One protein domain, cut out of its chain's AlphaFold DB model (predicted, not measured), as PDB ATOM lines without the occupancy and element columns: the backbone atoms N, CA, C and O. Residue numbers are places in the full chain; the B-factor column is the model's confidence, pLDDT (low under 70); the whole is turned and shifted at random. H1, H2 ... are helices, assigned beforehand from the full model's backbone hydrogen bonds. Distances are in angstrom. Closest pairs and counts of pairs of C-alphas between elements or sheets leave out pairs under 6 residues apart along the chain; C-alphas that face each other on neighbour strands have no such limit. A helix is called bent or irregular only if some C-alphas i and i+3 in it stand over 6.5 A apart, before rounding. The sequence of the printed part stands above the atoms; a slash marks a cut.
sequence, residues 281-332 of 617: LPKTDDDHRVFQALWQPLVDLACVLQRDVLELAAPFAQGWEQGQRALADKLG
ATOM      1  N   LEU A 281     -23.941  24.168 -44.219       95.75
ATOM      2  CA  LEU A 281     -24.163  25.256 -45.154       95.75
ATOM      3  C   LEU A 281     -25.470  26.000 -44.799       95.75
ATOM      4  O   LEU A 281     -26.502  25.347 -44.622       95.75
ATOM      5  N   PRO A 282     -25.456  27.341 -44.674       95.12
ATOM      6  CA  PRO A 282     -26.646  28.138 -44.352       95.12
ATOM      7  C   PRO A 282     -27.747  27.983 -45.411       95.12
ATOM      8  O   PRO A 282     -27.525  28.218 -46.591       95.12
ATOM      9  N   LYS A 283     -28.956  27.563 -45.021       91.62
ATOM     10  CA  LYS A 283     -30.001  27.130 -45.976       91.62
ATOM     11  C   LYS A 283     -31.010  28.227 -46.300       91.62
ATOM     12  O   LYS A 283     -31.702  28.147 -47.312       91.62
ATOM     13  N   THR A 284     -31.124  29.213 -45.419       91.38
ATOM     14  CA  THR A 284     -32.106  30.298 -45.478       91.38
ATOM     15  C   THR A 284     -31.428  31.653 -45.321       91.38
ATOM     16  O   THR A 284     -30.311  31.748 -44.818       91.38
ATOM     17  N   ASP A 285     -32.118  32.725 -45.700       86.25
ATOM     18  CA  ASP A 285     -31.620  34.090 -45.509       86.25
ATOM     19  C   ASP A 285     -31.286  34.401 -44.039       86.25
ATOM     20  O   ASP A 285     -30.282  35.059 -43.750       86.25
ATOM     21  N   ASP A 286     -32.097  33.903 -43.104       89.00
ATOM     22  CA  ASP A 286     -31.837  34.067 -41.677       89.00
ATOM     23  C   ASP A 286     -30.622  33.242 -41.225       89.00
ATOM     24  O   ASP A 286     -29.800  33.755 -40.460       89.00
ATOM     25  N   ASP A 287     -30.431  32.024 -41.754       93.50
ATOM     26  CA  ASP A 287     -29.209  31.248 -41.512       93.50
ATOM     27  C   ASP A 287     -27.968  32.011 -41.971       93.50
ATOM     28  O   ASP A 287     -26.971  32.026 -41.257       93.50
ATOM     29  N   HIS A 288     -28.016  32.669 -43.131       88.50
ATOM     30  CA  HIS A 288     -26.893  33.463 -43.630       88.50
ATOM     31  C   HIS A 288     -26.533  34.609 -42.707       88.50
ATOM     32  O   HIS A 288     -25.355  34.812 -42.411       88.50
ATOM     33  N   ARG A 289     -27.540  35.357 -42.246       87.56
ATOM     34  CA  ARG A 289     -27.328  36.468 -41.316       87.56
ATOM     35  C   ARG A 289     -26.647  35.974 -40.040       87.56
ATOM     36  O   ARG A 289     -25.697  36.594 -39.569       87.56
ATOM     37  N   VAL A 290     -27.113  34.850 -39.499       91.50
ATOM     38  CA  VAL A 290     -26.547  34.248 -38.285       91.50
ATOM     39  C   VAL A 290     -25.154  33.671 -38.542       91.50
ATOM     40  O   VAL A 290     -24.247  33.900 -37.746       91.50
ATOM     41  N   PHE A 291     -24.945  32.993 -39.670       93.44
ATOM     42  CA  PHE A 291     -23.645  32.479 -40.093       93.44
ATOM     43  C   PHE A 291     -22.604  33.591 -40.185       93.44
ATOM     44  O   PHE A 291     -21.547  33.495 -39.572       93.44
ATOM     45  N   GLN A 292     -22.912  34.681 -40.887       87.50
ATOM     46  CA  GLN A 292     -22.000  35.816 -41.027       87.50
ATOM     47  C   GLN A 292     -21.666  36.469 -39.683       87.50
ATOM     48  O   GLN A 292     -20.530  36.888 -39.478       87.50
ATOM     49  N   ALA A 293     -22.633  36.527 -38.763       85.50
ATOM     50  CA  ALA A 293     -22.422  37.084 -37.432       85.50
ATOM     51  C   ALA A 293     -21.584  36.173 -36.516       85.50
ATOM     52  O   ALA A 293     -20.879  36.678 -35.645       85.50
ATOM     53  N   LEU A 294     -21.662  34.845 -36.676       92.44
ATOM     54  CA  LEU A 294     -21.078  33.887 -35.727       92.44
ATOM     55  C   LEU A 294     -19.845  33.145 -36.249       92.44
ATOM     56  O   LEU A 294     -19.038  32.702 -35.437       92.44
ATOM     57  N   TRP A 295     -19.679  32.982 -37.562       92.75
ATOM     58  CA  TRP A 295     -18.644  32.108 -38.117       92.75
ATOM     59  C   TRP A 295     -17.235  32.559 -37.761       92.75
ATOM     60  O   TRP A 295     -16.455  31.758 -37.257       92.75
ATOM     61  N   GLN A 296     -16.911  33.838 -37.970       87.81
ATOM     62  CA  GLN A 296     -15.575  34.329 -37.643       87.81
ATOM     63  C   GLN A 296     -15.286  34.231 -36.131       87.81
ATOM     64  O   GLN A 296     -14.280  33.612 -35.792       87.81
ATOM     65  N   PRO A 297     -16.178  34.683 -35.221       90.38
ATOM     66  CA  PRO A 297     -16.007  34.435 -33.787       90.38
ATOM     67  C   PRO A 297     -15.851  32.952 -33.406       90.38
ATOM     68  O   PRO A 297     -15.093  32.627 -32.496       90.38
ATOM     69  N   LEU A 298     -16.536  32.034 -34.100       94.62
ATOM     70  CA  LEU A 298     -16.377  30.591 -33.883       94.62
ATOM     71  C   LEU A 298     -15.011  30.080 -34.337       94.62
ATOM     72  O   LEU A 298     -14.417  29.274 -33.627       94.62
ATOM     73  N   VAL A 299     -14.518  30.528 -35.494       92.00
ATOM     74  CA  VAL A 299     -13.177  30.192 -35.997       92.00
ATOM     75  C   VAL A 299     -12.109  30.717 -35.040       92.00
ATOM     76  O   VAL A 299     -11.189  29.980 -34.689       92.00
ATOM     77  N   ASP A 300     -12.257  31.954 -34.569       88.75
ATOM     78  CA  ASP A 300     -11.333  32.572 -33.617       88.75
ATOM     79  C   ASP A 300     -11.325  31.792 -32.291       88.75
ATOM     80  O   ASP A 300     -10.262  31.446 -31.765       88.75
ATOM     81  N   LEU A 301     -12.504  31.403 -31.787       93.69
ATOM     82  CA  LEU A 301     -12.618  30.572 -30.589       93.69
ATOM     83  C   LEU A 301     -12.014  29.179 -30.804       93.69
ATOM     84  O   LEU A 301     -11.296  28.686 -29.937       93.69
ATOM     85  N   ALA A 302     -12.265  28.545 -31.950       94.44
ATOM     86  CA  ALA A 302     -11.698  27.244 -32.295       94.44
ATOM     87  C   ALA A 302     -10.165  27.292 -32.338       94.44
ATOM     88  O   ALA A 302      -9.512  26.417 -31.770       94.44
ATOM     89  N   CYS A 303      -9.597  28.348 -32.923       92.38
ATOM     90  CA  CYS A 303      -8.157  28.590 -32.967       92.38
ATOM     91  C   CYS A 303      -7.561  28.722 -31.555       92.38
ATOM     92  O   CYS A 303      -6.612  28.016 -31.214       92.38
ATOM     93  N   VAL A 304      -8.167  29.555 -30.700       91.44
ATOM     94  CA  VAL A 304      -7.727  29.747 -29.306       91.44
ATOM     95  C   VAL A 304      -7.819  28.455 -28.492       91.44
ATOM     96  O   VAL A 304      -6.938  28.159 -27.688       91.44
ATOM     97  N   LEU A 305      -8.860  27.654 -28.722       94.31
ATOM     98  CA  LEU A 305      -9.044  26.363 -28.064       94.31
ATOM     99  C   LEU A 305      -8.238  25.223 -28.708       94.31
ATOM    100  O   LEU A 305      -8.248  24.121 -28.163       94.31
ATOM    101  N   GLN A 306      -7.555  25.473 -29.832       94.56
ATOM    102  CA  GLN A 306      -6.872  24.473 -30.662       94.56
ATOM    103  C   GLN A 306      -7.783  23.289 -31.031       94.56
ATOM    104  O   GLN A 306      -7.412  22.123 -30.894       94.56
ATOM    105  N   ARG A 307      -9.002  23.599 -31.481       95.12
ATOM    106  CA  ARG A 307     -10.020  22.625 -31.891       95.12
ATOM    107  C   ARG A 307     -10.420  22.798 -33.344       95.12
ATOM    108  O   ARG A 307     -10.279  23.876 -33.917       95.12
ATOM    109  N   ASP A 308     -11.021  21.751 -33.895       95.38
ATOM    110  CA  ASP A 308     -11.788  21.873 -35.127       95.38
ATOM    111  C   ASP A 308     -13.026  22.756 -34.880       95.38
ATOM    112  O   ASP A 308     -13.800  22.548 -33.937       95.38
ATOM    113  N   VAL A 309     -13.218  23.758 -35.740       96.12
ATOM    114  CA  VAL A 309     -14.370  24.663 -35.699       96.12
ATOM    115  C   VAL A 309     -15.697  23.911 -35.827       96.12
ATOM    116  O   VAL A 309     -16.683  24.318 -35.211       96.12
ATOM    117  N   LEU A 310     -15.737  22.785 -36.545       96.25
ATOM    118  CA  LEU A 310     -16.946  21.981 -36.728       96.25
ATOM    119  C   LEU A 310     -17.418  21.330 -35.425       96.25
ATOM    120  O   LEU A 310     -18.623  21.192 -35.211       96.25
ATOM    121  N   GLU A 311     -16.506  21.002 -34.507       96.12
ATOM    122  CA  GLU A 311     -16.878  20.494 -33.182       96.12
ATOM    123  C   GLU A 311     -17.599  21.561 -32.348       96.12
ATOM    124  O   GLU A 311     -18.551  21.259 -31.623       96.12
ATOM    125  N   LEU A 312     -17.167  22.822 -32.455       96.31
ATOM    126  CA  LEU A 312     -17.839  23.949 -31.805       96.31
ATOM    127  C   LEU A 312     -19.130  24.332 -32.530       96.31
ATOM    128  O   LEU A 312     -20.098  24.725 -31.877       96.31
ATOM    129  N   ALA A 313     -19.158  24.185 -33.855       97.06
ATOM    130  CA  ALA A 313     -20.304  24.505 -34.689       97.06
ATOM    131  C   ALA A 313     -21.403  23.430 -34.668       97.06
ATOM    132  O   ALA A 313     -22.478  23.669 -35.213       97.06
ATOM    133  N   ALA A 314     -21.195  22.285 -34.008       96.94
ATOM    134  CA  ALA A 314     -22.162  21.188 -33.918       96.94
ATOM    135  C   ALA A 314     -23.625  21.610 -33.618       96.94
ATOM    136  O   ALA A 314     -24.535  21.033 -34.217       96.94
ATOM    137  N   PRO A 315     -23.914  22.626 -32.768       97.31
ATOM    138  CA  PRO A 315     -25.284  23.111 -32.562       97.31
ATOM    139  C   PRO A 315     -25.983  23.667 -33.815       97.31
ATOM    140  O   PRO A 315     -27.207  23.764 -33.817       97.31
ATOM    141  N   PHE A 316     -25.235  24.030 -34.860       97.56
ATOM    142  CA  PHE A 316     -25.722  24.674 -36.086       97.56
ATOM    143  C   PHE A 316     -25.895  23.705 -37.268       97.56
ATOM    144  O   PHE A 316     -26.333  24.125 -38.334       97.56
ATOM    145  N   ALA A 317     -25.617  22.407 -37.093       96.31
ATOM    146  CA  ALA A 317     -25.680  21.403 -38.167       96.31
ATOM    147  C   ALA A 317     -27.079  21.225 -38.801       96.31
ATOM    148  O   ALA A 317     -27.214  20.687 -39.896       96.31
ATOM    149  N   GLN A 318     -28.151  21.635 -38.115       95.62
ATOM    150  CA  GLN A 318     -29.513  21.581 -38.667       95.62
ATOM    151  C   GLN A 318     -29.930  22.891 -39.353       95.62
ATOM    152  O   GLN A 318     -30.822  22.876 -40.202       95.62
ATOM    153  N   GLY A 319     -29.230  23.984 -39.060       96.56
ATOM    154  CA  GLY A 319     -29.522  25.347 -39.488       96.56
ATOM    155  C   GLY A 319     -28.892  26.325 -38.498       96.56
ATOM    156  O   GLY A 319     -28.926  26.098 -37.284       96.56
ATOM    157  N   TRP A 320     -28.301  27.404 -39.001       96.94
ATOM    158  CA  TRP A 320     -27.593  28.396 -38.190       96.94
ATOM    159  C   TRP A 320     -28.539  29.169 -37.283       96.94
ATOM    160  O   TRP A 320     -28.287  29.305 -36.085       96.94
ATOM    161  N   GLU A 321     -29.665  29.619 -37.826       97.00
ATOM    162  CA  GLU A 321     -30.671  30.342 -37.066       97.00
ATOM    163  C   GLU A 321     -31.319  29.441 -36.012       97.00
ATOM    164  O   GLU A 321     -31.401  29.802 -34.836       97.00
ATOM    165  N   GLN A 322     -31.724  28.232 -36.408       97.62
ATOM    166  CA  GLN A 322     -32.296  27.251 -35.488       97.62
ATOM    167  C   GLN A 322     -31.307  26.899 -34.369       97.62
ATOM    168  O   GLN A 322     -31.697  26.848 -33.202       97.62
ATOM    169  N   GLY A 323     -30.033  26.687 -34.705       97.44
ATOM    170  CA  GLY A 323     -28.976  26.406 -33.739       97.44
ATOM    171  C   GLY A 323     -28.754  27.558 -32.762       97.44
ATOM    172  O   GLY A 323     -28.655  27.326 -31.555       97.44
ATOM    173  N   GLN A 324     -28.755  28.804 -33.248       96.81
ATOM    174  CA  GLN A 324     -28.632  29.988 -32.398       96.81
ATOM    175  C   GLN A 324     -29.830  30.132 -31.458       96.81
ATOM    176  O   GLN A 324     -29.622  30.330 -30.263       96.81
ATOM    177  N   ARG A 325     -31.065  29.989 -31.960       96.81
ATOM    178  CA  ARG A 325     -32.277  30.023 -31.125       96.81
ATOM    179  C   ARG A 325     -32.256  28.911 -30.079       96.81
ATOM    180  O   ARG A 325     -32.414  29.185 -28.900       96.81
ATOM    181  N   ALA A 326     -31.943  27.677 -30.476       97.06
ATOM    182  CA  ALA A 326     -31.878  26.545 -29.555       97.06
ATOM    183  C   ALA A 326     -30.788  26.708 -28.481       97.06
ATOM    184  O   ALA A 326     -30.957  26.242 -27.351       97.06
ATOM    185  N   LEU A 327     -29.656  27.336 -28.817       96.25
ATOM    186  CA  LEU A 327     -28.654  27.734 -27.829       96.25
ATOM    187  C   LEU A 327     -29.200  28.831 -26.916       96.25
ATOM    188  O   LEU A 327     -29.095  28.680 -25.702       96.25
ATOM    189  N   ALA A 328     -29.812  29.875 -27.473       95.56
ATOM    190  CA  ALA A 328     -30.355  30.988 -26.707       95.56
ATOM    191  C   ALA A 328     -31.436  30.540 -25.715       95.56
ATOM    192  O   ALA A 328     -31.350  30.876 -24.537       95.56
ATOM    193  N   ASP A 329     -32.368  29.687 -26.140       96.50
ATOM    194  CA  ASP A 329     -33.415  29.112 -25.289       96.50
ATOM    195  C   ASP A 329     -32.820  28.297 -24.134       96.50
ATOM    196  O   ASP A 329     -33.255  28.390 -22.987       96.50
ATOM    197  N   LYS A 330     -31.775  27.506 -24.412       95.44
ATOM    198  CA  LYS A 330     -31.084  26.697 -23.393       95.44
ATOM    199  C   LYS A 330     -30.243  27.530 -22.430       95.44
ATOM    200  O   LYS A 330     -29.935  27.041 -21.342       95.44
ATOM    201  N   LEU A 331     -29.791  28.701 -22.862       93.75
ATOM    202  CA  LEU A 331     -28.943  29.608 -22.094       93.75
ATOM    203  C   LEU A 331     -29.756  30.683 -21.358       93.75
ATOM    204  O   LEU A 331     -29.252  31.253 -20.396       93.75
ATOM    205  N   GLY A 332     -30.985  30.965 -21.802       94.12
ATOM    206  CA  GLY A 332     -31.772  32.125 -21.376       94.12
ATOM    207  C   GLY A 332     -31.227  33.465 -21.894       94.12
ATOM    208  O   GLY A 332     -31.679  34.516 -21.454       94.12
TER     209      GLY A 332
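Overview. This is residues 281 to 332 of the 617 residues of an uncharacterized protein of Halochromatium sp (UniProt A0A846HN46). A long bent helix, H1, folds back into the short helix H2, which crosses over near its second arm, and a third helix, H3, starts at the far end of H2, beside the first arm, and runs off about perpendicular to H2, so that H2 and H3 make an L. H3 packs on H1a with residues 320 to 324 alone and on H2 with residues 322 to 327 alone, while H1a and H2 stay apart from each other. The printed part has 52 residues with three named helices, in the order H1, H2, H3, and no named strand; its class is all helix. It is compact, with a radius of gyration of the C-alphas of 10.8 A, and spans 29 by 23 by 16 A.

Arrangement. Start at residues 285 to 305, which by their hydrogen bonds were assigned as one helix, H1, but it is bent: C-alphas 293 and 296 are 7.4 A apart. Its arms are H1a, residues 285 to 293, and H1b, residues 296 to 305, at a steep tilt of 46 degrees. Go on to H2, residues 309 to 316, which touches H1b; their closest C-alphas, those of Ala 302 and Val 309, are 5.0 A apart. H1b and H2 run opposite ways at a steep tilt of 50 degrees. H2 is irregular, with C-alphas 312 and 315 at 7.5 A. Next find H3, residues 320 to 331, about perpendicular to H2 at 82 degrees. H3 touches H2 with residues 322 to 327 alone, and their closest C-alphas are those of Phe 316 and Gly 323, 4.4 A apart. H3 touches H1a with residues 320 to 324 alone, closest at the C-alphas of Asp 287 and Trp 320, 4.7 A. H1a and H3 run the same way at a steep tilt of 66 degrees. H1a and H2 are apart, and H1b and H3 are apart. The helix packing is mostly crossed, with 0 of 3 touching pairs at a shallow tilt. In H1a, H1b and H3 every O i to N i+4 pair is within hydrogen-bond range; in H2 it is 2 of 4.

Along the chain. Find C-alpha 285 at (-31.620, 34.090, -45.509); from there H1a runs 12.6 A to C-alpha 293. H1b covers 14.1 A and ends at C-alpha 305, at (-9.044, 26.363, -28.064). H2 covers 11.4 A from C-alpha 309 to C-alpha 316. H3 covers 16.2 A and ends at C-alpha 331, at (-28.943, 29.608, -22.094).

Size, cuts and confidence. The two C-alphas farthest apart are those of Asp 285 and Gln 306, at 30.4 A. The printed part has no cut, and the links from H1 to H2 and from H2 to H3 are tight. The mean pLDDT of the printed part is 93.8, and no printed residue is under 70.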